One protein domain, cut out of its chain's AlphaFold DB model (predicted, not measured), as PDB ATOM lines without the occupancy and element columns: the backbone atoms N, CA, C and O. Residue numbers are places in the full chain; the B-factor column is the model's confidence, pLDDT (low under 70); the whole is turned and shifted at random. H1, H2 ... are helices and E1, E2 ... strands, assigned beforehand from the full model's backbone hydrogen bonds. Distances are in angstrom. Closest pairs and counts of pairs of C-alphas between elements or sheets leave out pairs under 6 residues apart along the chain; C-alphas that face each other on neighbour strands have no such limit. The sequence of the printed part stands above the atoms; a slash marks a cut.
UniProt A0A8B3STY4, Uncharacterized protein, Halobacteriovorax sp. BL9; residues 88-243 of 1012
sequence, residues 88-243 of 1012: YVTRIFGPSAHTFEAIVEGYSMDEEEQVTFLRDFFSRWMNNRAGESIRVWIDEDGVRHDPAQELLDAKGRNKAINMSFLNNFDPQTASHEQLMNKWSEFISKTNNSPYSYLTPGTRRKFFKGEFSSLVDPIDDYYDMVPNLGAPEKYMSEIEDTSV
ATOM      1  N   TYR A  88      19.834   0.006 -27.772       86.56
ATOM      2  CA  TYR A  88      20.452   0.123 -29.096       86.56
ATOM      3  C   TYR A  88      21.926  -0.257 -29.083       86.56
ATOM      4  O   TYR A  88      22.446  -0.629 -30.130       86.56
ATOM      5  N   VAL A  89      22.574  -0.234 -27.917       90.56
ATOM      6  CA  VAL A  89      23.957  -0.693 -27.765       90.56
ATOM      7  C   VAL A  89      24.155  -2.131 -28.236       90.56
ATOM      8  O   VAL A  89      25.172  -2.439 -28.842       90.56
ATOM      9  N   THR A  90      23.115  -2.964 -28.146       93.00
ATOM     10  CA  THR A  90      23.097  -4.341 -28.673       93.00
ATOM     11  C   THR A  90      23.327  -4.456 -30.188       93.00
ATOM     12  O   THR A  90      23.574  -5.540 -30.722       93.00
ATOM     13  N   ARG A  91      23.230  -3.343 -30.929       91.81
ATOM     14  CA  ARG A  91      23.573  -3.296 -32.356       91.81
ATOM     15  C   ARG A  91      25.082  -3.351 -32.580       91.81
ATOM     16  O   ARG A  91      25.511  -3.860 -33.611       91.81
ATOM     17  N   ILE A  92      25.870  -2.873 -31.622       94.06
ATOM     18  CA  ILE A  92      27.326  -2.720 -31.734       94.06
ATOM     19  C   ILE A  92      28.105  -3.568 -30.723       94.06
ATOM     20  O   ILE A  92      29.204  -3.993 -31.054       94.06
ATOM     21  N   PHE A  93      27.518  -3.881 -29.570       95.06
ATOM     22  CA  PHE A  93      28.084  -4.729 -28.524       95.06
ATOM     23  C   PHE A  93      27.148  -5.901 -28.191       95.06
ATOM     24  O   PHE A  93      25.958  -5.880 -28.525       95.06
ATOM     25  N   GLY A  94      27.695  -6.916 -27.534       94.00
ATOM     26  CA  GLY A  94      26.973  -8.016 -26.902       94.00
ATOM     27  C   GLY A  94      27.865  -8.719 -25.877       94.00
ATOM     28  O   GLY A  94      29.055  -8.429 -25.843       94.00
ATOM     29  N   PRO A  95      27.327  -9.625 -25.048       92.94
ATOM     30  CA  PRO A  95      28.115 -10.357 -24.058       92.94
ATOM     31  C   PRO A  95      29.241 -11.156 -24.720       92.94
ATOM     32  O   PRO A  95      29.092 -11.622 -25.855       92.94
ATOM     33  N   SER A  96      30.340 -11.358 -23.995       93.50
ATOM     34  CA  SER A  96      31.356 -12.346 -24.359       93.50
ATOM     35  C   SER A  96      30.757 -13.760 -24.447       93.50
ATOM     36  O   SER A  96      29.673 -14.027 -23.922       93.50
ATOM     37  N   ALA A  97      31.458 -14.699 -25.089       93.44
ATOM     38  CA  ALA A  97      31.034 -16.101 -25.109       93.44
ATOM     39  C   ALA A  97      30.879 -16.671 -23.694       93.44
ATOM     40  O   ALA A  97      29.894 -17.351 -23.430       93.44
ATOM     41  N   HIS A  98      31.806 -16.338 -22.793       90.44
ATOM     42  CA  HIS A  98      31.778 -16.794 -21.407       90.44
ATOM     43  C   HIS A  98      30.542 -16.280 -20.662       90.44
ATOM     44  O   HIS A  98      29.798 -17.065 -20.084       90.44
ATOM     45  N   THR A  99      30.283 -14.976 -20.735       88.69
ATOM     46  CA  THR A  99      29.127 -14.344 -20.086       88.69
ATOM     47  C   THR A  99      27.819 -14.857 -20.681       88.69
ATOM     48  O   THR A  99      26.860 -15.101 -19.958       88.69
ATOM     49  N   PHE A 100      27.773 -15.079 -21.998       90.31
ATOM     50  CA  PHE A 100      26.579 -15.608 -22.650       90.31
ATOM     51  C   PHE A 100      26.303 -17.070 -22.280       90.31
ATOM     52  O   PHE A 100      25.148 -17.452 -22.111       90.31
ATOM     53  N   GLU A 101      27.353 -17.876 -22.124       89.75
ATOM     54  CA  GLU A 101      27.274 -19.266 -21.668       89.75
ATOM     55  C   GLU A 101      26.824 -19.355 -20.204       89.75
ATOM     56  O   GLU A 101      25.881 -20.089 -19.896       89.75
ATOM     57  N   ALA A 102      27.403 -18.519 -19.336       85.25
ATOM     58  CA  ALA A 102      27.107 -18.449 -17.904       85.25
ATOM     59  C   ALA A 102      25.658 -18.053 -17.576       85.25
ATOM     60  O   ALA A 102      25.194 -18.313 -16.474       85.25
ATOM     61  N   ILE A 103      24.915 -17.459 -18.510       80.06
ATOM     62  CA  ILE A 103      23.490 -17.151 -18.303       80.06
ATOM     63  C   ILE A 103      22.643 -18.417 -18.240       80.06
ATOM     64  O   ILE A 103      21.669 -18.469 -17.495       80.06
ATOM     65  N   VAL A 104      23.009 -19.423 -19.032       79.69
ATOM     66  CA  VAL A 104      22.332 -20.720 -19.027       79.69
ATOM     67  C   VAL A 104      22.976 -21.629 -17.985       79.69
ATOM     68  O   VAL A 104      22.267 -22.314 -17.262       79.69
ATOM     69  N   GLU A 105      24.308 -21.616 -17.872       74.00
ATOM     70  CA  GLU A 105      25.075 -22.518 -16.995       74.00
ATOM     71  C   GLU A 105      25.208 -22.046 -15.532       74.00
ATOM     72  O   GLU A 105      25.615 -22.824 -14.668       74.00
ATOM     73  N   GLY A 106      24.912 -20.780 -15.236       64.56
ATOM     74  CA  GLY A 106      25.108 -20.158 -13.924       64.56
ATOM     75  C   GLY A 106      23.949 -20.351 -12.939       64.56
ATOM     76  O   GLY A 106      22.963 -21.024 -13.215       64.56
ATOM     77  N   TYR A 107      24.051 -19.708 -11.768       54.91
ATOM     78  CA  TYR A 107      23.080 -19.788 -10.659       54.91
ATOM     79  C   TYR A 107      21.692 -19.164 -10.944       54.91
ATOM     80  O   TYR A 107      20.864 -19.114 -10.034       54.91
ATOM     81  N   SER A 108      21.445 -18.663 -12.158       62.94
ATOM     82  CA  SER A 108      20.260 -17.865 -12.516       62.94
ATOM     83  C   SER A 108      19.126 -18.654 -13.182       62.94
ATOM     84  O   SER A 108      18.054 -18.086 -13.367       62.94
ATOM     85  N   MET A 109      19.342 -19.921 -13.554       82.94
ATOM     86  CA  MET A 109      18.299 -20.798 -14.104       82.94
ATOM     87  C   MET A 109      18.381 -22.189 -13.476       82.94
ATOM     88  O   MET A 109      19.472 -22.750 -13.351       82.94
ATOM     89  N   ASP A 110      17.238 -22.763 -13.110       86.94
ATOM     90  CA  ASP A 110      17.158 -24.188 -12.785       86.94
ATOM     91  C   ASP A 110      17.119 -25.072 -14.050       86.94
ATOM     92  O   ASP A 110      17.053 -24.591 -15.181       86.94
ATOM     93  N   GLU A 111      17.189 -26.395 -13.880       88.88
ATOM     94  CA  GLU A 111      17.200 -27.341 -15.004       88.88
ATOM     95  C   GLU A 111      15.933 -27.254 -15.885       88.88
ATOM     96  O   GLU A 111      16.010 -27.423 -17.106       88.88
ATOM     97  N   GLU A 112      14.761 -26.967 -15.308       88.94
ATOM     98  CA  GLU A 112      13.513 -26.842 -16.071       88.94
ATOM     99  C   GLU A 112      13.514 -25.558 -16.919       88.94
ATOM    100  O   GLU A 112      13.122 -25.562 -18.098       88.94
ATOM    101  N   GLU A 113      14.023 -24.468 -16.350       89.12
ATOM    102  CA  GLU A 113      14.225 -23.186 -17.018       89.12
ATOM    103  C   GLU A 113      15.274 -23.281 -18.135       89.12
ATOM    104  O   GLU A 113      15.004 -22.834 -19.255       89.12
ATOM    105  N   GLN A 114      16.409 -23.944 -17.883       90.56
ATOM    106  CA  GLN A 114      17.466 -24.216 -18.868       90.56
ATOM    107  C   GLN A 114      16.923 -24.996 -20.070       90.56
ATOM    108  O   GLN A 114      17.125 -24.604 -21.224       90.56
ATOM    109  N   VAL A 115      16.179 -26.081 -19.824       92.31
ATOM    110  CA  VAL A 115      15.569 -26.883 -20.895       92.31
ATOM    111  C   VAL A 115      14.582 -26.045 -21.706       92.31
ATOM    112  O   VAL A 115      14.586 -26.111 -22.937       92.31
ATOM    113  N   THR A 116      13.758 -25.229 -21.047       91.44
ATOM    114  CA  THR A 116      12.766 -24.376 -21.717       91.44
ATOM    115  C   THR A 116      13.436 -23.310 -22.585       91.44
ATOM    116  O   THR A 116      13.074 -23.148 -23.758       91.44
ATOM    117  N   PHE A 117      14.459 -22.640 -22.049       92.38
ATOM    118  CA  PHE A 117      15.267 -21.656 -22.765       92.38
ATOM    119  C   PHE A 117      15.919 -22.266 -24.009       92.38
ATOM    120  O   PHE A 117      15.741 -21.760 -25.122       92.38
ATOM    121  N   LEU A 118      16.650 -23.375 -23.846       94.38
ATOM    122  CA  LEU A 118      17.432 -23.989 -24.922       94.38
ATOM    123  C   LEU A 118      16.544 -24.575 -26.020       94.38
ATOM    124  O   LEU A 118      16.880 -24.472 -27.205       94.38
ATOM    125  N   ARG A 119      15.383 -25.131 -25.655       95.50
ATOM    126  CA  ARG A 119      14.377 -25.581 -26.625       95.50
ATOM    127  C   ARG A 119      13.874 -24.435 -27.484       95.50
ATOM    128  O   ARG A 119      13.859 -24.567 -28.711       95.50
ATOM    129  N   ASP A 120      13.481 -23.320 -26.871       94.19
ATOM    130  CA  ASP A 120      12.999 -22.146 -27.602       94.19
ATOM    131  C   ASP A 120      14.112 -21.522 -28.458       94.19
ATOM    132  O   ASP A 120      13.898 -21.208 -29.634       94.19
ATOM    133  N   PHE A 121      15.328 -21.421 -27.906       95.25
ATOM    134  CA  PHE A 121      16.501 -20.907 -28.607       95.25
ATOM    135  C   PHE A 121      16.802 -21.712 -29.872       95.25
ATOM    136  O   PHE A 121      16.762 -21.156 -30.972       95.25
ATOM    137  N   PHE A 122      17.065 -23.019 -29.755       96.00
ATOM    138  CA  PHE A 122      17.471 -23.826 -30.906       96.00
ATOM    139  C   PHE A 122      16.344 -24.000 -31.923       96.00
ATOM    140  O   PHE A 122      16.610 -23.919 -33.124       96.00
ATOM    141  N   SER A 123      15.088 -24.135 -31.479       95.25
ATOM    142  CA  SER A 123      13.939 -24.230 -32.394       95.25
ATOM    143  C   SER A 123      13.830 -22.996 -33.290       95.25
ATOM    144  O   SER A 123      13.605 -23.114 -34.496       95.25
ATOM    145  N   ARG A 124      14.051 -21.799 -32.731       95.19
ATOM    146  CA  ARG A 124      14.027 -20.555 -33.509       95.19
ATOM    147  C   ARG A 124      15.340 -20.285 -34.244       95.19
ATOM    148  O   ARG A 124      15.315 -19.667 -35.303       95.19
ATOM    149  N   TRP A 125      16.494 -20.704 -33.727       94.62
ATOM    150  CA  TRP A 125      17.785 -20.456 -34.386       94.62
ATOM    151  C   TRP A 125      17.974 -21.337 -35.626       94.62
ATOM    152  O   TRP A 125      18.544 -20.895 -36.626       94.62
ATOM    153  N   MET A 126      17.460 -22.570 -35.582       93.69
ATOM    154  CA  MET A 126      17.461 -23.501 -36.715       93.69
ATOM    155  C   MET A 126      16.461 -23.103 -37.808       93.69
ATOM    156  O   MET A 126      16.672 -23.451 -38.971       93.69
ATOM    157  N   ASN A 127      15.416 -22.339 -37.473       92.25
ATOM    158  CA  ASN A 127      14.458 -21.822 -38.448       92.25
ATOM    159  C   ASN A 127      15.145 -20.831 -39.412       92.25
ATOM    160  O   ASN A 127      15.906 -19.956 -38.994       92.25
ATOM    161  N   ASN A 128      14.883 -20.961 -40.713       91.31
ATOM    162  CA  ASN A 128      15.462 -20.123 -41.767       91.31
ATOM    163  C   ASN A 128      14.514 -19.015 -42.271       91.31
ATOM    164  O   ASN A 128      14.909 -18.228 -43.141       91.31
ATOM    165  N   ARG A 129      13.285 -18.944 -41.739       92.56
ATOM    166  CA  ARG A 129      12.250 -17.976 -42.110       92.56
ATOM    167  C   ARG A 129      12.364 -16.705 -41.269       92.56
ATOM    168  O   ARG A 129      12.254 -16.738 -40.043       92.56
ATOM    169  N   ALA A 130      12.551 -15.565 -41.932       90.19
ATOM    170  CA  ALA A 130      12.556 -14.260 -41.271       90.19
ATOM    171  C   ALA A 130      11.222 -14.011 -40.537       90.19
ATOM    172  O   ALA A 130      10.154 -14.323 -41.063       90.19
ATOM    173  N   GLY A 131      11.292 -13.465 -39.322       85.31
ATOM    174  CA  GLY A 131      10.135 -13.243 -38.443       85.31
ATOM    175  C   GLY A 131       9.849 -14.394 -37.472       85.31
ATOM    176  O   GLY A 131       9.365 -14.143 -36.372       85.31
ATOM    177  N   GLU A 132      10.215 -15.627 -37.830       90.44
ATOM    178  CA  GLU A 132      10.152 -16.802 -36.942       90.44
ATOM    179  C   GLU A 132      11.539 -17.215 -36.426       90.44
ATOM    180  O   GLU A 132      11.668 -17.823 -35.364       90.44
ATOM    181  N   SER A 133      12.588 -16.869 -37.176       94.00
ATOM    182  CA  SER A 133      13.977 -17.130 -36.824       94.00
ATOM    183  C   SER A 133      14.537 -16.102 -35.841       94.00
ATOM    184  O   SER A 133      14.288 -14.903 -35.973       94.00
ATOM    185  N   ILE A 134      15.386 -16.551 -34.909       95.31
ATOM    186  CA  ILE A 134      16.242 -15.648 -34.115       95.31
ATOM    187  C   ILE A 134      17.609 -15.386 -34.760       95.31
ATOM    188  O   ILE A 134      18.378 -14.599 -34.213       95.31
ATOM    189  N   ARG A 135      17.882 -15.985 -35.924       94.75
ATOM    190  CA  ARG A 135      19.125 -15.858 -36.698       94.75
ATOM    191  C   ARG A 135      18.938 -15.044 -37.981       94.75
ATOM    192  O   ARG A 135      19.797 -14.240 -38.315       94.75
ATOM    193  N   VAL A 136      17.825 -15.249 -38.687       95.12
ATOM    194  CA  VAL A 136      17.553 -14.667 -40.012       95.12
ATOM    195  C   VAL A 136      16.630 -13.457 -39.905       95.12
ATOM    196  O   VAL A 136      15.559 -13.546 -39.305       95.12
ATOM    197  N   TRP A 137      16.992 -12.344 -40.545       94.19
ATOM    198  CA  TRP A 137      16.130 -11.160 -40.645       94.19
ATOM    199  C   TRP A 137      16.213 -10.494 -42.020       94.19
ATOM    200  O   TRP A 137      17.084 -10.806 -42.827       94.19
ATOM    201  N   ILE A 138      15.275  -9.585 -42.275       91.06
ATOM    202  CA  ILE A 138      15.298  -8.660 -43.410       91.06
ATOM    203  C   ILE A 138      15.456  -7.262 -42.817       91.06
ATOM    204  O   ILE A 138      14.764  -6.936 -41.848       91.06
ATOM    205  N   ASP A 139      16.416  -6.485 -43.310       85.94
ATOM    206  CA  ASP A 139      16.635  -5.119 -42.836       85.94
ATOM    207  C   ASP A 139      15.669  -4.105 -43.476       85.94
ATOM    208  O   ASP A 139      14.776  -4.458 -44.246       85.94
ATOM    209  N   GLU A 140      15.821  -2.831 -43.108       79.88
ATOM    210  CA  GLU A 140      14.977  -1.737 -43.607       79.88
ATOM    211  C   GLU A 140      15.110  -1.532 -45.132       79.88
ATOM    212  O   GLU A 140      14.175  -1.029 -45.752       79.88
ATOM    213  N   ASP A 141      16.218  -1.983 -45.736       80.44
ATOM    214  CA  ASP A 141      16.503  -1.898 -47.173       80.44
ATOM    215  C   ASP A 141      16.000  -3.142 -47.943       80.44
ATOM    216  O   ASP A 141      16.175  -3.257 -49.158       80.44
ATOM    217  N   GLY A 142      15.354  -4.094 -47.257       87.50
ATOM    218  CA  GLY A 142      14.847  -5.328 -47.857       87.50
ATOM    219  C   GLY A 142      15.915  -6.409 -48.060       87.50
ATOM    220  O   GLY A 142      15.637  -7.429 -48.697       87.50
ATOM    221  N   VAL A 143      17.119  -6.230 -47.512       90.81
ATOM    222  CA  VAL A 143      18.218  -7.194 -47.626       90.81
ATOM    223  C   VAL A 143      18.044  -8.292 -46.581       90.81
ATOM    224  O   VAL A 143      17.871  -8.024 -45.391       90.81
ATOM    225  N   ARG A 144      18.090  -9.556 -47.020       93.06
ATOM    226  CA  ARG A 144      18.063 -10.725 -46.129       93.06
ATOM    227  C   ARG A 144      19.454 -10.970 -45.547       93.06
ATOM    228  O   ARG A 144      20.402 -11.170 -46.296       93.06
ATOM    229  N   HIS A 145      19.530 -11.087 -44.228       92.25
ATOM    230  CA  HIS A 145      20.747 -11.403 -43.483       92.25
ATOM    231  C   HIS A 145      20.637 -12.778 -42.826       92.25
ATOM    232  O   HIS A 145      19.624 -13.093 -42.194       92.25
ATOM    233  N   ASP A 146      21.680 -13.598 -42.968       94.62
ATOM    234  CA  ASP A 146      21.789 -14.915 -42.331       94.62
ATOM    235  C   ASP A 146      23.243 -15.183 -41.897       94.62
ATOM    236  O   ASP A 146      24.048 -15.656 -42.704       94.62
ATOM    237  N   PRO A 147      23.584 -14.937 -40.619       91.81
ATOM    238  CA  PRO A 147      24.935 -15.136 -40.090       91.81
ATOM    239  C   PRO A 147      25.474 -16.574 -40.166       91.81
ATOM    240  O   PRO A 147      26.665 -16.783 -39.946       91.81
ATOM    241  N   ALA A 148      24.638 -17.585 -40.442       90.56
ATOM    242  CA  ALA A 148      25.108 -18.952 -40.699       90.56
ATOM    243  C   ALA A 148      25.521 -19.184 -42.164       90.56
ATOM    244  O   ALA A 148      26.176 -20.180 -42.465       90.56
ATOM    245  N   GLN A 149      25.153 -18.281 -43.073       90.50
ATOM    246  CA  GLN A 149      25.541 -18.328 -44.484       90.50
ATOM    247  C   GLN A 149      26.651 -17.320 -44.780       90.50
ATOM    248  O   GLN A 149      27.631 -17.657 -45.442       90.50
ATOM    249  N   GLU A 150      26.513 -16.104 -44.254       90.00
ATOM    250  CA  GLU A 150      27.431 -15.006 -44.513       90.00
ATOM    251  C   GLU A 150      27.576 -14.127 -43.270       90.00
ATOM    252  O   GLU A 150      26.631 -13.490 -42.807       90.00
ATOM    253  N   LEU A 151      28.790 -14.100 -42.725       92.44
ATOM    254  CA  LEU A 151      29.202 -13.157 -41.695       92.44
ATOM    255  C   LEU A 151      30.691 -12.896 -41.872       92.44
ATOM    256  O   LEU A 151      31.480 -13.838 -41.873       92.44
ATOM    257  N   LEU A 152      31.081 -11.637 -42.029       93.19
ATOM    258  CA  LEU A 152      32.478 -11.248 -42.192       93.19
ATOM    259  C   LEU A 152      32.952 -10.490 -40.953       93.19
ATOM    260  O   LEU A 152      32.230  -9.642 -40.430       93.19
ATOM    261  N   ASP A 153      34.169 -10.779 -40.501       91.94
ATOM    262  CA  ASP A 153      34.829  -9.951 -39.488       91.94
ATOM    263  C   ASP A 153      35.378  -8.640 -40.079       91.94
ATOM    264  O   ASP A 153      35.348  -8.421 -41.294       91.94
ATOM    265  N   ALA A 154      35.938  -7.769 -39.233       88.69
ATOM    266  CA  ALA A 154      36.540  -6.499 -39.665       88.69
ATOM    267  C   ALA A 154      37.634  -6.626 -40.751       88.69
ATOM    268  O   ALA A 154      37.985  -5.635 -41.393       88.69
ATOM    269  N   LYS A 155      38.210  -7.820 -40.950       88.56
ATOM    270  CA  LYS A 155      39.246  -8.103 -41.959       88.56
ATOM    271  C   LYS A 155      38.676  -8.778 -43.213       88.56
ATOM    272  O   LYS A 155      39.455  -9.183 -44.074       88.56
ATOM    273  N   GLY A 156      37.356  -8.927 -43.311       90.12
ATOM    274  CA  GLY A 156      36.688  -9.605 -44.421       90.12
ATOM    275  C   GLY A 156      36.821 -11.129 -44.384       90.12
ATOM    276  O   GLY A 156      36.603 -11.782 -45.402       90.12
ATOM    277  N   ARG A 157      37.212 -11.725 -43.248       93.19
ATOM    278  CA  ARG A 157      37.304 -13.188 -43.121       93.19
ATOM    279  C   ARG A 157      35.929 -13.748 -42.788       93.19
ATOM    280  O   ARG A 157      35.245 -13.215 -41.919       93.19
ATOM    281  N   ASN A 158      35.559 -14.850 -43.437       93.31
ATOM    282  CA  ASN A 158      34.289 -15.515 -43.170       93.31
ATOM    283  C   ASN A 158      34.267 -16.119 -41.753       93.31
ATOM    284  O   ASN A 158      35.170 -16.865 -41.367       93.31
ATOM    285  N   LYS A 159      33.226 -15.773 -41.000       95.44
ATOM    286  CA  LYS A 159      32.916 -16.188 -39.630       95.44
ATOM    287  C   LYS A 159      31.559 -16.885 -39.521       95.44
ATOM    288  O   LYS A 159      31.088 -17.108 -38.408       95.44
ATOM    289  N   ALA A 160      30.930 -17.232 -40.640       93.81
ATOM    290  CA  ALA A 160      29.677 -17.967 -40.640       93.81
ATOM    291  C   ALA A 160      29.811 -19.321 -39.919       93.81
ATOM    292  O   ALA A 160      30.818 -20.022 -40.052       93.81
ATOM    293  N   ILE A 161      28.786 -19.696 -39.149       92.69
ATOM    294  CA  ILE A 161      28.749 -20.981 -38.440       92.69
ATOM    295  C   ILE A 161      28.234 -22.067 -39.384       92.69
ATOM    296  O   ILE A 161      27.089 -22.024 -39.830       92.69
ATOM    297  N   ASN A 162      29.051 -23.098 -39.621       88.31
ATOM    298  CA  ASN A 162      28.591 -24.305 -40.302       88.31
ATOM    299  C   ASN A 162      27.562 -25.037 -39.425       88.31
ATOM    300  O   ASN A 162      27.897 -25.515 -38.342       88.31
ATOM    301  N   MET A 163      26.327 -25.158 -39.916       89.69
ATOM    302  CA  MET A 163      25.210 -25.781 -39.199       89.69
ATOM    303  C   MET A 163      25.307 -27.307 -39.055       89.69
ATOM    304  O   MET A 163      24.456 -27.895 -38.393       89.69
ATOM    305  N   SER A 164      26.328 -27.966 -39.613       90.81
ATOM    306  CA  SER A 164      26.462 -29.429 -39.573       90.81
ATOM    307  C   SER A 164      26.468 -30.020 -38.160       90.81
ATOM    308  O   SER A 164      26.146 -31.192 -37.987       90.81
ATOM    309  N   PHE A 165      26.821 -29.228 -37.144       91.50
ATOM    310  CA  PHE A 165      26.780 -29.672 -35.752       91.50
ATOM    311  C   PHE A 165      25.363 -29.891 -35.208       91.50
ATOM    312  O   PHE A 165      25.197 -30.609 -34.225       91.50
ATOM    313  N   LEU A 166      24.344 -29.322 -35.853       91.88
ATOM    314  CA  LEU A 166      22.930 -29.515 -35.525       91.88
ATOM    315  C   LEU A 166      22.270 -30.585 -36.411       91.88
ATOM    316  O   LEU A 166      21.052 -30.749 -36.385       91.88
ATOM    317  N   ASN A 167      23.045 -31.325 -37.211       89.62
ATOM    318  CA  ASN A 167      22.501 -32.416 -38.015       89.62
ATOM    319  C   ASN A 167      21.904 -33.499 -37.107       89.62
ATOM    320  O   ASN A 167      22.549 -33.944 -36.160       89.62
ATOM    321  N   ASN A 168      20.692 -33.954 -37.439       88.75
ATOM    322  CA  ASN A 168      19.931 -34.948 -36.668       88.75
ATOM    323  C   ASN A 168      19.637 -34.530 -35.214       88.75
ATOM    324  O   ASN A 168      19.408 -35.388 -34.364       88.75
ATOM    325  N   PHE A 169      19.647 -33.228 -34.923       94.12
ATOM    326  CA  PHE A 169      19.252 -32.683 -33.631       94.12
ATOM    327  C   PHE A 169      17.812 -32.166 -33.700       94.12
ATOM    328  O   PHE A 169      17.503 -31.312 -34.530       94.12
ATOM    329  N   ASP A 170      16.942 -32.673 -32.829       94.62
ATOM    330  CA  ASP A 170      15.590 -32.150 -32.627       94.62
ATOM    331  C   ASP A 170      15.496 -31.519 -31.228       94.62
ATOM    332  O   ASP A 170      15.468 -32.248 -30.232       94.62
ATOM    333  N   PRO A 171      15.432 -30.177 -31.125       93.50
ATOM    334  CA  PRO A 171      15.357 -29.495 -29.839       93.50
ATOM    335  C   PRO A 171      14.168 -29.952 -28.983       93.50
ATOM    336  O   PRO A 171      14.290 -30.023 -27.764       93.50
ATOM    337  N   GLN A 172      13.028 -30.290 -29.595       93.81
ATOM    338  CA  GLN A 172      11.789 -30.586 -28.864       93.81
ATOM    339  C   GLN A 172      11.854 -31.911 -28.095       93.81
ATOM    340  O   GLN A 172      11.203 -32.054 -27.060       93.81
ATOM    341  N   THR A 173      12.654 -32.865 -28.577       93.75
ATOM    342  CA  THR A 173      12.784 -34.211 -27.996       93.75
ATOM    343  C   THR A 173      14.142 -34.473 -27.341       93.75
ATOM    344  O   THR A 173      14.301 -35.491 -26.668       93.75
ATOM    345  N   ALA A 174      15.105 -33.555 -27.479       94.38
ATOM    346  CA  ALA A 174      16.430 -33.660 -26.873       94.38
ATOM    347  C   ALA A 174      16.390 -33.677 -25.331       94.38
ATOM    348  O   ALA A 174      15.576 -32.987 -24.700       94.38
ATOM    349  N   SER A 175      17.302 -34.455 -24.731       95.44
ATOM    350  CA  SER A 175      17.556 -34.443 -23.285       95.44
ATOM    351  C   SER A 175      18.268 -33.158 -22.852       95.44
ATOM    352  O   SER A 175      18.887 -32.476 -23.672       95.44
ATOM    353  N   HIS A 176      18.223 -32.850 -21.554       93.62
ATOM    354  CA  HIS A 176      18.943 -31.708 -20.987       93.62
ATOM    355  C   HIS A 176      20.446 -31.752 -21.326       93.62
ATOM    356  O   HIS A 176      20.976 -30.799 -21.888       93.62
ATOM    357  N   GLU A 177      21.107 -32.895 -21.124       94.38
ATOM    358  CA  GLU A 177      22.524 -33.084 -21.474       94.38
ATOM    359  C   GLU A 177      22.804 -32.829 -22.968       94.38
ATOM    360  O   GLU A 177      23.797 -32.198 -23.329       94.38
ATOM    361  N   GLN A 178      21.921 -33.284 -23.866       94.12
ATOM    362  CA  GLN A 178      22.066 -33.035 -25.303       94.12
ATOM    363  C   GLN A 178      21.913 -31.548 -25.650       94.12
ATOM    364  O   GLN A 178      22.659 -31.049 -26.495       94.12
ATOM    365  N   LEU A 179      20.973 -30.848 -25.008       94.69
ATOM    366  CA  LEU A 179      20.758 -29.408 -25.178       94.69
ATOM    367  C   LEU A 179      21.977 -28.607 -24.700       94.69
ATOM    368  O   LEU A 179      22.473 -27.776 -25.461       94.69
ATOM    369  N   MET A 180      22.503 -28.908 -23.509       93.94
ATOM    370  CA  MET A 180      23.699 -28.256 -22.954       93.94
ATOM    371  C   MET A 180      24.934 -28.498 -23.822       93.94
ATOM    372  O   MET A 180      25.617 -27.557 -24.207       93.94
ATOM    373  N   ASN A 181      25.165 -29.740 -24.263       93.94
ATOM    374  CA  ASN A 181      26.274 -30.047 -25.169       93.94
ATOM    375  C   ASN A 181      26.196 -29.246 -26.483       93.94
ATOM    376  O   ASN A 181      27.220 -28.806 -27.011       93.94
ATOM    377  N   LYS A 182      24.988 -29.041 -27.030       95.44
ATOM    378  CA  LYS A 182      24.798 -28.215 -28.233       95.44
ATOM    379  C   LYS A 182      24.921 -26.728 -27.959       95.44
ATOM    380  O   LYS A 182      25.375 -26.011 -28.851       95.44
ATOM    381  N   TRP A 183      24.561 -26.279 -26.763       94.50
ATOM    382  CA  TRP A 183      24.783 -24.914 -26.309       94.50
ATOM    383  C   TRP A 183      26.272 -24.578 -26.262       94.50
ATOM    384  O   TRP A 183      26.700 -23.711 -27.022       94.50
ATOM    385  N   SER A 184      27.081 -25.330 -25.513       93.62
ATOM    386  CA  SER A 184      28.529 -25.085 -25.428       93.62
ATOM    387  C   SER A 184      29.207 -25.228 -26.802       93.62
ATOM    388  O   SER A 184      30.074 -24.434 -27.183       93.62
ATOM    389  N   GLU A 185      28.761 -26.182 -27.637       94.94
ATOM    390  CA  GLU A 185      29.243 -26.292 -29.020       94.94
ATOM    391  C   GLU A 185      28.873 -25.057 -29.868       94.94
ATOM    392  O   GLU A 185      29.720 -24.576 -30.626       94.94
ATOM    393  N   PHE A 186      27.656 -24.513 -29.745       95.19
ATOM    394  CA  PHE A 186      27.263 -23.261 -30.398       95.19
ATOM    395  C   PHE A 186      28.148 -22.100 -29.931       95.19
ATOM    396  O   PHE A 186      28.756 -21.442 -30.780       95.19
ATOM    397  N   ILE A 187      28.291 -21.902 -28.614       95.38
ATOM    398  CA  ILE A 187      29.103 -20.840 -28.002       95.38
ATOM    399  C   ILE A 187      30.539 -20.871 -28.529       95.38
ATOM    400  O   ILE A 187      31.039 -19.847 -29.006       95.38
ATOM    401  N   SER A 188      31.169 -22.049 -28.559       95.19
ATOM    402  CA  SER A 188      32.546 -22.221 -29.045       95.19
ATOM    403  C   SER A 188      32.757 -21.755 -30.496       95.19
ATOM    404  O   SER A 188      33.866 -21.378 -30.882       95.19
ATOM    405  N   LYS A 189      31.694 -21.732 -31.315       94.38
ATOM    406  CA  LYS A 189      31.737 -21.312 -32.725       94.38
ATOM    407  C   LYS A 189      31.434 -19.823 -32.930       94.38
ATOM    408  O   LYS A 189      31.559 -19.338 -34.054       94.38
ATOM    409  N   THR A 190      31.094 -19.076 -31.878       93.88
ATOM    410  CA  THR A 190      30.705 -17.654 -31.978       93.88
ATOM    411  C   THR A 190      31.877 -16.670 -32.046       93.88
ATOM    412  O   THR A 190      31.659 -15.463 -32.109       93.88
ATOM    413  N   ASN A 191      33.131 -17.141 -32.041       91.44
ATOM    414  CA  ASN A 191      34.324 -16.275 -32.036       91.44
ATOM    415  C   ASN A 191      34.287 -15.219 -30.908       91.44
ATOM    416  O   ASN A 191      34.669 -14.072 -31.122       91.44
ATOM    417  N   ASN A 192      33.809 -15.609 -29.722       94.38
ATOM    418  CA  ASN A 192      33.586 -14.743 -28.560       94.38
ATOM    419  C   ASN A 192      32.465 -13.693 -28.709       94.38
ATOM    420  O   ASN A 192      32.257 -12.931 -27.778       94.38
ATOM    421  N   SER A 193      31.724 -13.653 -29.823       95.00
ATOM    422  CA  SER A 193      30.708 -12.625 -30.108       95.00
ATOM    423  C   SER A 193      29.339 -13.235 -30.477       95.00
ATOM    424  O   SER A 193      28.893 -13.148 -31.629       95.00
ATOM    425  N   PRO A 194      28.630 -13.870 -29.521       95.06
ATOM    426  CA  PRO A 194      27.371 -14.576 -29.776       95.06
ATOM    427  C   PRO A 194      26.277 -13.714 -30.403       95.06
ATOM    428  O   PRO A 194      25.558 -14.169 -31.295       95.06
ATOM    429  N   TYR A 195      26.170 -12.447 -29.995       95.56
ATOM    430  CA  TYR A 195      25.151 -11.531 -30.513       95.56
ATOM    431  C   TYR A 195      25.260 -11.297 -32.020       95.56
ATOM    432  O   TYR A 195      24.235 -11.082 -32.670       95.56
ATOM    433  N   SER A 196      26.448 -11.438 -32.609       96.00
ATOM    434  CA  SER A 196      26.648 -11.338 -34.059       96.00
ATOM    435  C   SER A 196      25.818 -12.347 -34.860       96.00
ATOM    436  O   SER A 196      25.481 -12.087 -36.014       96.00
ATOM    437  N   TYR A 197      25.416 -13.457 -34.233       96.00
ATOM    438  CA  TYR A 197      24.650 -14.544 -34.848       96.00
ATOM    439  C   TYR A 197      23.143 -14.474 -34.572       96.00
ATOM    440  O   TYR A 197      22.415 -15.426 -34.861       96.00
ATOM    441  N   LEU A 198      22.673 -13.358 -34.007       95.31
ATOM    442  CA  LEU A 198      21.287 -13.148 -33.600       95.31
ATOM    443  C   LEU A 198      20.659 -11.947 -34.309       95.31
ATOM    444  O   LEU A 198      21.345 -10.967 -34.608       95.31
ATOM    445  N   THR A 199      19.337 -11.972 -34.500       94.50
ATOM    446  CA  THR A 199      18.597 -10.818 -35.033       94.50
ATOM    447  C   THR A 199      18.617  -9.637 -34.052       94.50
ATOM    448  O   THR A 199      18.623  -9.848 -32.833       94.50
ATOM    449  N   PRO A 200      18.521  -8.380 -34.531       91.19
ATOM    450  CA  PRO A 200      18.439  -7.206 -33.655       91.19
ATOM    451  C   PRO A 200      17.288  -7.261 -32.636       91.19
ATOM    452  O   PRO A 200      17.414  -6.746 -31.524       91.19
ATOM    453  N   GLY A 201      16.163  -7.885 -33.005       91.56
ATOM    454  CA  GLY A 201      15.020  -8.075 -32.110       91.56
ATOM    455  C   GLY A 201      15.344  -9.027 -30.961       91.56
ATOM    456  O   GLY A 201      15.032  -8.725 -29.812       91.56
ATOM    457  N   THR A 202      16.026 -10.134 -31.255       93.50
ATOM    458  CA  THR A 202      16.460 -11.108 -30.246       93.50
ATOM    459  C   THR A 202      17.485 -10.510 -29.292       93.50
ATOM    460  O   THR A 202      17.312 -10.626 -28.083       93.50
ATOM    461  N   ARG A 203      18.502  -9.806 -29.808       93.94
ATOM    462  CA  ARG A 203      19.517  -9.148 -28.967       93.94
ATOM    463  C   ARG A 203      18.882  -8.189 -27.962       93.94
ATOM    464  O   ARG A 203      19.248  -8.180 -26.796       93.94
ATOM    465  N   ARG A 204      17.878  -7.420 -28.399       91.38
ATOM    466  CA  ARG A 204      17.122  -6.526 -27.514       91.38
ATOM    467  C   ARG A 204      16.344  -7.285 -26.442       91.38
ATOM    468  O   ARG A 204      16.302  -6.808 -25.317       91.38
ATOM    469  N   LYS A 205      15.710  -8.410 -26.788       91.62
ATOM    470  CA  LYS A 205      14.988  -9.232 -25.806       91.62
ATOM    471  C   LYS A 205      15.940  -9.771 -24.748       91.62
ATOM    472  O   LYS A 205      15.648  -9.640 -23.570       91.62
ATOM    473  N   PHE A 206      17.092 -10.291 -25.161       91.12
ATOM    474  CA  PHE A 206      18.121 -10.753 -24.237       91.12
ATOM    475  C   PHE A 206      18.646  -9.636 -23.331       91.12
ATOM    476  O   PHE A 206      18.612  -9.771 -22.116       91.12
ATOM    477  N   PHE A 207      19.012  -8.490 -23.903       89.44
ATOM    478  CA  PHE A 207      19.463  -7.323 -23.139       89.44
ATOM    479  C   PHE A 207      18.447  -6.828 -22.101       89.44
ATOM    480  O   PHE A 207      18.822  -6.159 -21.153       89.44
ATOM    481  N   LYS A 208      17.157  -7.119 -22.277       88.62
ATOM    482  CA  LYS A 208      16.094  -6.689 -21.364       88.62
ATOM    483  C   LYS A 208      15.565  -7.782 -20.430       88.62
ATOM    484  O   LYS A 208      14.651  -7.491 -19.669       88.62
ATOM    485  N   GLY A 209      16.039  -9.024 -20.544       87.88
ATOM    486  CA  GLY A 209      15.420 -10.151 -19.833       87.88
ATOM    487  C   GLY A 209      14.009 -10.493 -20.346       87.88
ATOM    488  O   GLY A 209      13.150 -10.925 -19.598       87.88
ATOM    489  N   GLU A 210      13.714 -10.243 -21.628       89.75
ATOM    490  CA  GLU A 210      12.398 -10.498 -22.253       89.75
ATOM    491  C   GLU A 210      12.395 -11.774 -23.131       89.75
ATOM    492  O   GLU A 210      11.479 -11.992 -23.934       89.75
ATOM    493  N   PHE A 211      13.451 -12.592 -23.073       89.19
ATOM    494  CA  PHE A 211      13.504 -13.880 -23.776       89.19
ATOM    495  C   PHE A 211      12.960 -15.002 -22.882       89.19
ATOM    496  O   PHE A 211      13.020 -14.902 -21.664       89.19
ATOM    497  N   SER A 212      12.403 -16.058 -23.478       82.88
ATOM    498  CA  SER A 212      11.760 -17.166 -22.756       82.88
ATOM    499  C   SER A 212      12.668 -17.719 -21.649       82.88
ATOM    500  O   SER A 212      13.806 -18.074 -21.939       82.88
ATOM    501  N   SER A 213      12.162 -17.776 -20.412       82.06
ATOM    502  CA  SER A 213      12.872 -18.228 -19.198       82.06
ATOM    503  C   SER A 213      14.094 -17.401 -18.768       82.06
ATOM    504  O   SER A 213      14.754 -17.764 -17.804       82.06
ATOM    505  N   LEU A 214      14.385 -16.272 -19.423       82.62
ATOM    506  CA  LEU A 214      15.414 -15.333 -18.975       82.62
ATOM    507  C   LEU A 214      14.808 -14.338 -17.978       82.62
ATOM    508  O   LEU A 214      13.975 -13.525 -18.369       82.62
ATOM    509  N   VAL A 215      15.219 -14.411 -16.710       70.94
ATOM    510  CA  VAL A 215      14.713 -13.535 -15.635       70.94
ATOM    511  C   VAL A 215      15.549 -12.259 -15.508       70.94
ATOM    512  O   VAL A 215      14.990 -11.175 -15.334       70.94
ATOM    513  N   ASP A 216      16.869 -12.375 -15.673       80.50
ATOM    514  CA  ASP A 216      17.805 -11.263 -15.524       80.50
ATOM    515  C   ASP A 216      18.219 -10.665 -16.887       80.50
ATOM    516  O   ASP A 216      18.509 -11.402 -17.838       80.50
ATOM    517  N   PRO A 217      18.250  -9.326 -17.023       82.88
ATOM    518  CA  PRO A 217      18.821  -8.648 -18.183       82.88
ATOM    519  C   PRO A 217      20.297  -9.001 -18.422       82.88
ATOM    520  O   PRO A 217      21.064  -9.192 -17.486       82.88
ATOM    521  N   ILE A 218      20.715  -9.027 -19.693       82.88
ATOM    522  CA  ILE A 218      22.139  -9.096 -20.063       82.88
ATOM    523  C   ILE A 218      22.659  -7.680 -20.323       82.88
ATOM    524  O   ILE A 218      22.790  -7.266 -21.482       82.88
ATOM    525  N   ASP A 219      22.902  -6.929 -19.257       76.69
ATOM    526  CA  ASP A 219      23.316  -5.524 -19.311       76.69
ATOM    527  C   ASP A 219      24.662  -5.221 -18.634       76.69
ATOM    528  O   ASP A 219      25.054  -4.058 -18.614       76.69
ATOM    529  N   ASP A 220      25.415  -6.238 -18.197       82.38
ATOM    530  CA  ASP A 220      26.794  -6.059 -17.718       82.38
ATOM    531  C   ASP A 220      27.709  -5.619 -18.869       82.38
ATOM    532  O   ASP A 220      28.095  -6.420 -19.730       82.38
ATOM    533  N   TYR A 221      28.025  -4.323 -18.914       86.38
ATOM    534  CA  TYR A 221      28.821  -3.747 -19.991       86.38
ATOM    535  C   TYR A 221      30.299  -4.145 -19.916       86.38
ATOM    536  O   TYR A 221      30.936  -4.222 -20.966       86.38
ATOM    537  N   TYR A 222      30.856  -4.435 -18.735       82.94
ATOM    538  CA  TYR A 222      32.292  -4.726 -18.595       82.94
ATOM    539  C   TYR A 222      32.715  -5.997 -19.338       82.94
ATOM    540  O   TYR A 222      33.843  -6.096 -19.822       82.94
ATOM    541  N   ASP A 223      31.777  -6.925 -19.489       86.31
ATOM    542  CA  ASP A 223      31.953  -8.202 -20.168       86.31
ATOM    543  C   ASP A 223      31.452  -8.199 -21.623       86.31
ATOM    544  O   ASP A 223      31.431  -9.238 -22.301       86.31
ATOM    545  N   MET A 224      31.034  -7.040 -22.139       91.31
ATOM    546  CA  MET A 224      30.593  -6.928 -23.523       91.31
ATOM    547  C   MET A 224      31.760  -6.787 -24.496       91.31
ATOM    548  O   MET A 224      32.700  -6.017 -24.309       91.31
ATOM    549  N   VAL A 225      31.637  -7.475 -25.626       94.44
ATOM    550  CA  VAL A 225      32.554  -7.385 -26.756       94.44
ATOM    551  C   VAL A 225      31.859  -6.804 -27.987       94.44
ATOM    552  O   VAL A 225      30.637  -6.941 -28.142       94.44
ATOM    553  N   PRO A 226      32.602  -6.157 -28.900       95.62
ATOM    554  CA  PRO A 226      32.030  -5.687 -30.151       95.62
ATOM    555  C   PRO A 226      31.426  -6.834 -30.978       95.62
ATOM    556  O   PRO A 226      31.960  -7.944 -31.050       95.62
ATOM    557  N   ASN A 227      30.313  -6.551 -31.655       95.25
ATOM    558  CA  ASN A 227      29.771  -7.448 -32.672       95.25
ATOM    559  C   ASN A 227      30.731  -7.522 -33.881       95.25
ATOM    560  O   ASN A 227      31.362  -6.528 -34.248       95.25
ATOM    561  N   LEU A 228      30.816  -8.690 -34.522       94.25
ATOM    562  CA  LEU A 228      31.693  -8.953 -35.665       94.25
ATOM    563  C   LEU A 228      31.435  -7.975 -36.825       94.25
ATOM    564  O   LEU A 228      30.295  -7.579 -37.091       94.25
ATOM    565  N   GLY A 229      32.505  -7.598 -37.530       91.69
ATOM    566  CA  GLY A 229      32.455  -6.700 -38.684       91.69
ATOM    567  C   GLY A 229      32.838  -5.261 -38.337       91.69
ATOM    568  O   GLY A 229      33.905  -5.000 -37.788       91.69
ATOM    569  N   ALA A 230      31.998  -4.289 -38.695       92.00
ATOM    570  CA  ALA A 230      32.305  -2.874 -38.469       92.00
ATOM    571  C   ALA A 230      32.489  -2.477 -36.983       92.00
ATOM    572  O   ALA A 230      33.388  -1.679 -36.715       92.00
ATOM    573  N   PRO A 231      31.728  -3.013 -36.002       94.69
ATOM    574  CA  PRO A 231      31.977  -2.700 -34.596       94.69
ATOM    575  C   PRO A 231      33.375  -3.122 -34.123       94.69
ATOM    576  O   PRO A 231      34.034  -2.311 -33.485       94.69
ATOM    577  N   GLU A 232      33.889  -4.296 -34.512       92.00
ATOM    578  CA  GLU A 232      35.281  -4.710 -34.220       92.00
ATOM    579  C   GLU A 232      36.341  -3.726 -34.752       92.00
ATOM    580  O   GLU A 232      37.426  -3.616 -34.185       92.00
ATOM    581  N   LYS A 233      36.059  -3.023 -35.861       90.50
ATOM    582  CA  LYS A 233      36.970  -2.010 -36.429       90.50
ATOM    583  C   LYS A 233      36.984  -0.724 -35.593       90.50
ATOM    584  O   LYS A 233      38.013  -0.050 -35.531       90.50
ATOM    585  N   TYR A 234      35.843  -0.349 -35.018       93.25
ATOM    586  CA  TYR A 234      35.594   1.011 -34.530       93.25
ATOM    587  C   TYR A 234      35.382   1.137 -33.025       93.25
ATOM    588  O   TYR A 234      35.502   2.240 -32.499       93.25
ATOM    589  N   MET A 235      35.051   0.053 -32.336       92.38
ATOM    590  CA  MET A 235      34.773   0.046 -30.904       92.38
ATOM    591  C   MET A 235      35.979  -0.493 -30.144       92.38
ATOM    592  O   MET A 235      36.573  -1.486 -30.555       92.38
ATOM    593  N   SER A 236      36.340   0.177 -29.051       88.75
ATOM    594  CA  SER A 236      37.388  -0.275 -28.135       88.75
ATOM    595  C   SER A 236      36.758  -0.968 -26.937       88.75
ATOM    596  O   SER A 236      36.989  -2.147 -26.702       88.75
ATOM    597  N   GLU A 237      35.944  -0.222 -26.196       88.38
ATOM    598  CA  GLU A 237      35.447  -0.602 -24.875       88.38
ATOM    599  C   GLU A 237      34.051  -0.015 -24.663       88.38
ATOM    600  O   GLU A 237      33.645   0.934 -25.347       88.38
ATOM    601  N   ILE A 238      33.345  -0.564 -23.685       91.00
ATOM    602  CA  ILE A 238      32.091  -0.042 -23.161       91.00
ATOM    603  C   ILE A 238      32.123  -0.153 -21.636       91.00
ATOM    604  O   ILE A 238      32.688  -1.100 -21.097       91.00
ATOM    605  N   GLU A 239      31.560   0.835 -20.952       89.81
ATOM    606  CA  GLU A 239      31.517   0.874 -19.492       89.81
ATOM    607  C   GLU A 239      30.186   1.420 -18.970       89.81
ATOM    608  O   GLU A 239      29.445   2.102 -19.689       89.81
ATOM    609  N   ASP A 240      29.897   1.105 -17.709       87.31
ATOM    610  CA  ASP A 240      28.743   1.611 -16.975       87.31
ATOM    611  C   ASP A 240      28.848   3.106 -16.668       87.31
ATOM    612  O   ASP A 240      29.889   3.640 -16.283       87.31
ATOM    613  N   THR A 241      27.706   3.778 -16.745       83.81
ATOM    614  CA  THR A 241      27.513   5.152 -16.281       83.81
ATOM    615  C   THR A 241      26.288   5.223 -15.378       83.81
ATOM    616  O   THR A 241      25.419   4.355 -15.402       83.81
ATOM    617  N   SER A 242      26.141   6.328 -14.642       76.44
ATOM    618  CA  SER A 242      24.972   6.563 -13.772       76.44
ATOM    619  C   SER A 242      23.601   6.491 -14.469       76.44
ATOM    620  O   SER A 242      22.578   6.430 -13.790       76.44
ATOM    621  N   VAL A 243      23.561   6.527 -15.805       78.12
ATOM    622  CA  VAL A 243      22.322   6.548 -16.596       78.12
ATOM    623  C   VAL A 243      22.274   5.482 -17.694       78.12
ATOM    624  O   VAL A 243      21.293   5.450 -18.436       78.12
TER     625      VAL A 243
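Overview. This is residues 88 to 243 of the 1012 residues of an uncharacterized protein of Halobacteriovorax sp. BL9 (UniProt A0A8B3STY4). A tiny two-stranded sheet, E1 and E2, stands toward one end of the domain with the strand E3 and the short helix H8 beside E2, while at the other end the two longest helices, H3 and H5, touch and spread as a V, with H2 side by side with H5. The short helix H6 lies near the middle, next to E1, H7 packs on H1, and the long unnamed stretch of residues 127 to 162 loops along one side. The 156 printed residues hold eight named helices and three named strands in the order H1, E1, H2, H3, H4, H5, H6, H7, E2, H8, E3, and under half of them are in named elements. The sheet has the order E1 - E2 and is antiparallel, and the class is mostly helix. The whole is compact, with a radius of gyration of the C-alphas of 15.1 A and spans of 42 by 37 by 26 A.

Arrangement. E1, residues 93 to 95, and E2, residues 224 to 226, are antiparallel neighbours, their directions at 138 degrees. C-alphas 93 and 226 face each other at 4.4 A. N 94 and O 225 are within hydrogen-bond range at 3.0 A, and so are N 225 and O 94 at 2.8 A. E3, residues 235 to 241, pairs with no named strand; its closest C-alpha pair to E2 is Met 235 and Pro 226, 6.4 A apart. H8, residues 230 to 234, comes closest to E2 at the C-alphas of Glu 232 and Pro 226, 5.3 A apart, and meets E3 only through their link. H6, residues 194 to 197, comes closest to E1 at the C-alphas of Tyr 195 and Gly 94, 5.4 A apart. H1, residues 88 to 91, touches H7, residues 200 to 207, with the C-alphas of Thr 90 and Arg 203 closest at 6.0 A. H2, residues 97 to 105, touches residues 183 to 188 of H5, residues 176 to 188, at a shallow tilt of 11 degrees, opposite ways; Ala 97 and Ile 187 have the closest C-alphas, at 5.9 A. H3, residues 111 to 126, touches H5 at a steep tilt of 54 degrees, the same way, with the C-alphas of Val 115 and His 176 closest at 5.9 A. H4, residues 163 to 166, only just touches residues 182 to 185 of H5, with 3 pairs of C-alphas within 8 A; the closest are those of Leu 166 and Lys 182, 7.6 A apart. H3 and H7 are apart. In H3, H5, H7 and H8 every O i to N i+4 pair is within hydrogen-bond range, in H2 4 of 5 are, and H1, H4 and H6 are too short for such a pair.

Along the chain. H1, residues 88 to 91, begins at C-alpha 88, (20.452, 0.123, -29.096), and E1 follows at residues 93 to 95. H2, residues 97 to 105, is 11.9 A long, and H3, residues 111 to 126, is 22.0 A long from C-alpha 111 at (17.200, -27.341, -15.004). After H4, residues 163 to 166, H5 measures 18.4 A over residues 176 to 188. H6 holds residues 194 to 197, and H7, residues 200 to 207, is 10.6 A long. E2, residues 224 to 226, and H8, residues 230 to 234, precede E3, residues 235 to 241, which is 17.1 A long and ends at C-alpha 241, (27.513, 5.152, -16.281).

Size, cuts and confidence. The two C-alphas farthest apart, those of Asn 168 and Ser 242, are 47.7 A apart. The printed part has no cut. The links from H3 to H4, 36 residues, and from H7 to E2, 16 residues, are long; in the first, residues 137 to 138 pair with residues 144 to 145, antiparallel. The mean pLDDT of the printed part is 90.1, and residues 106 to 108 are under 70.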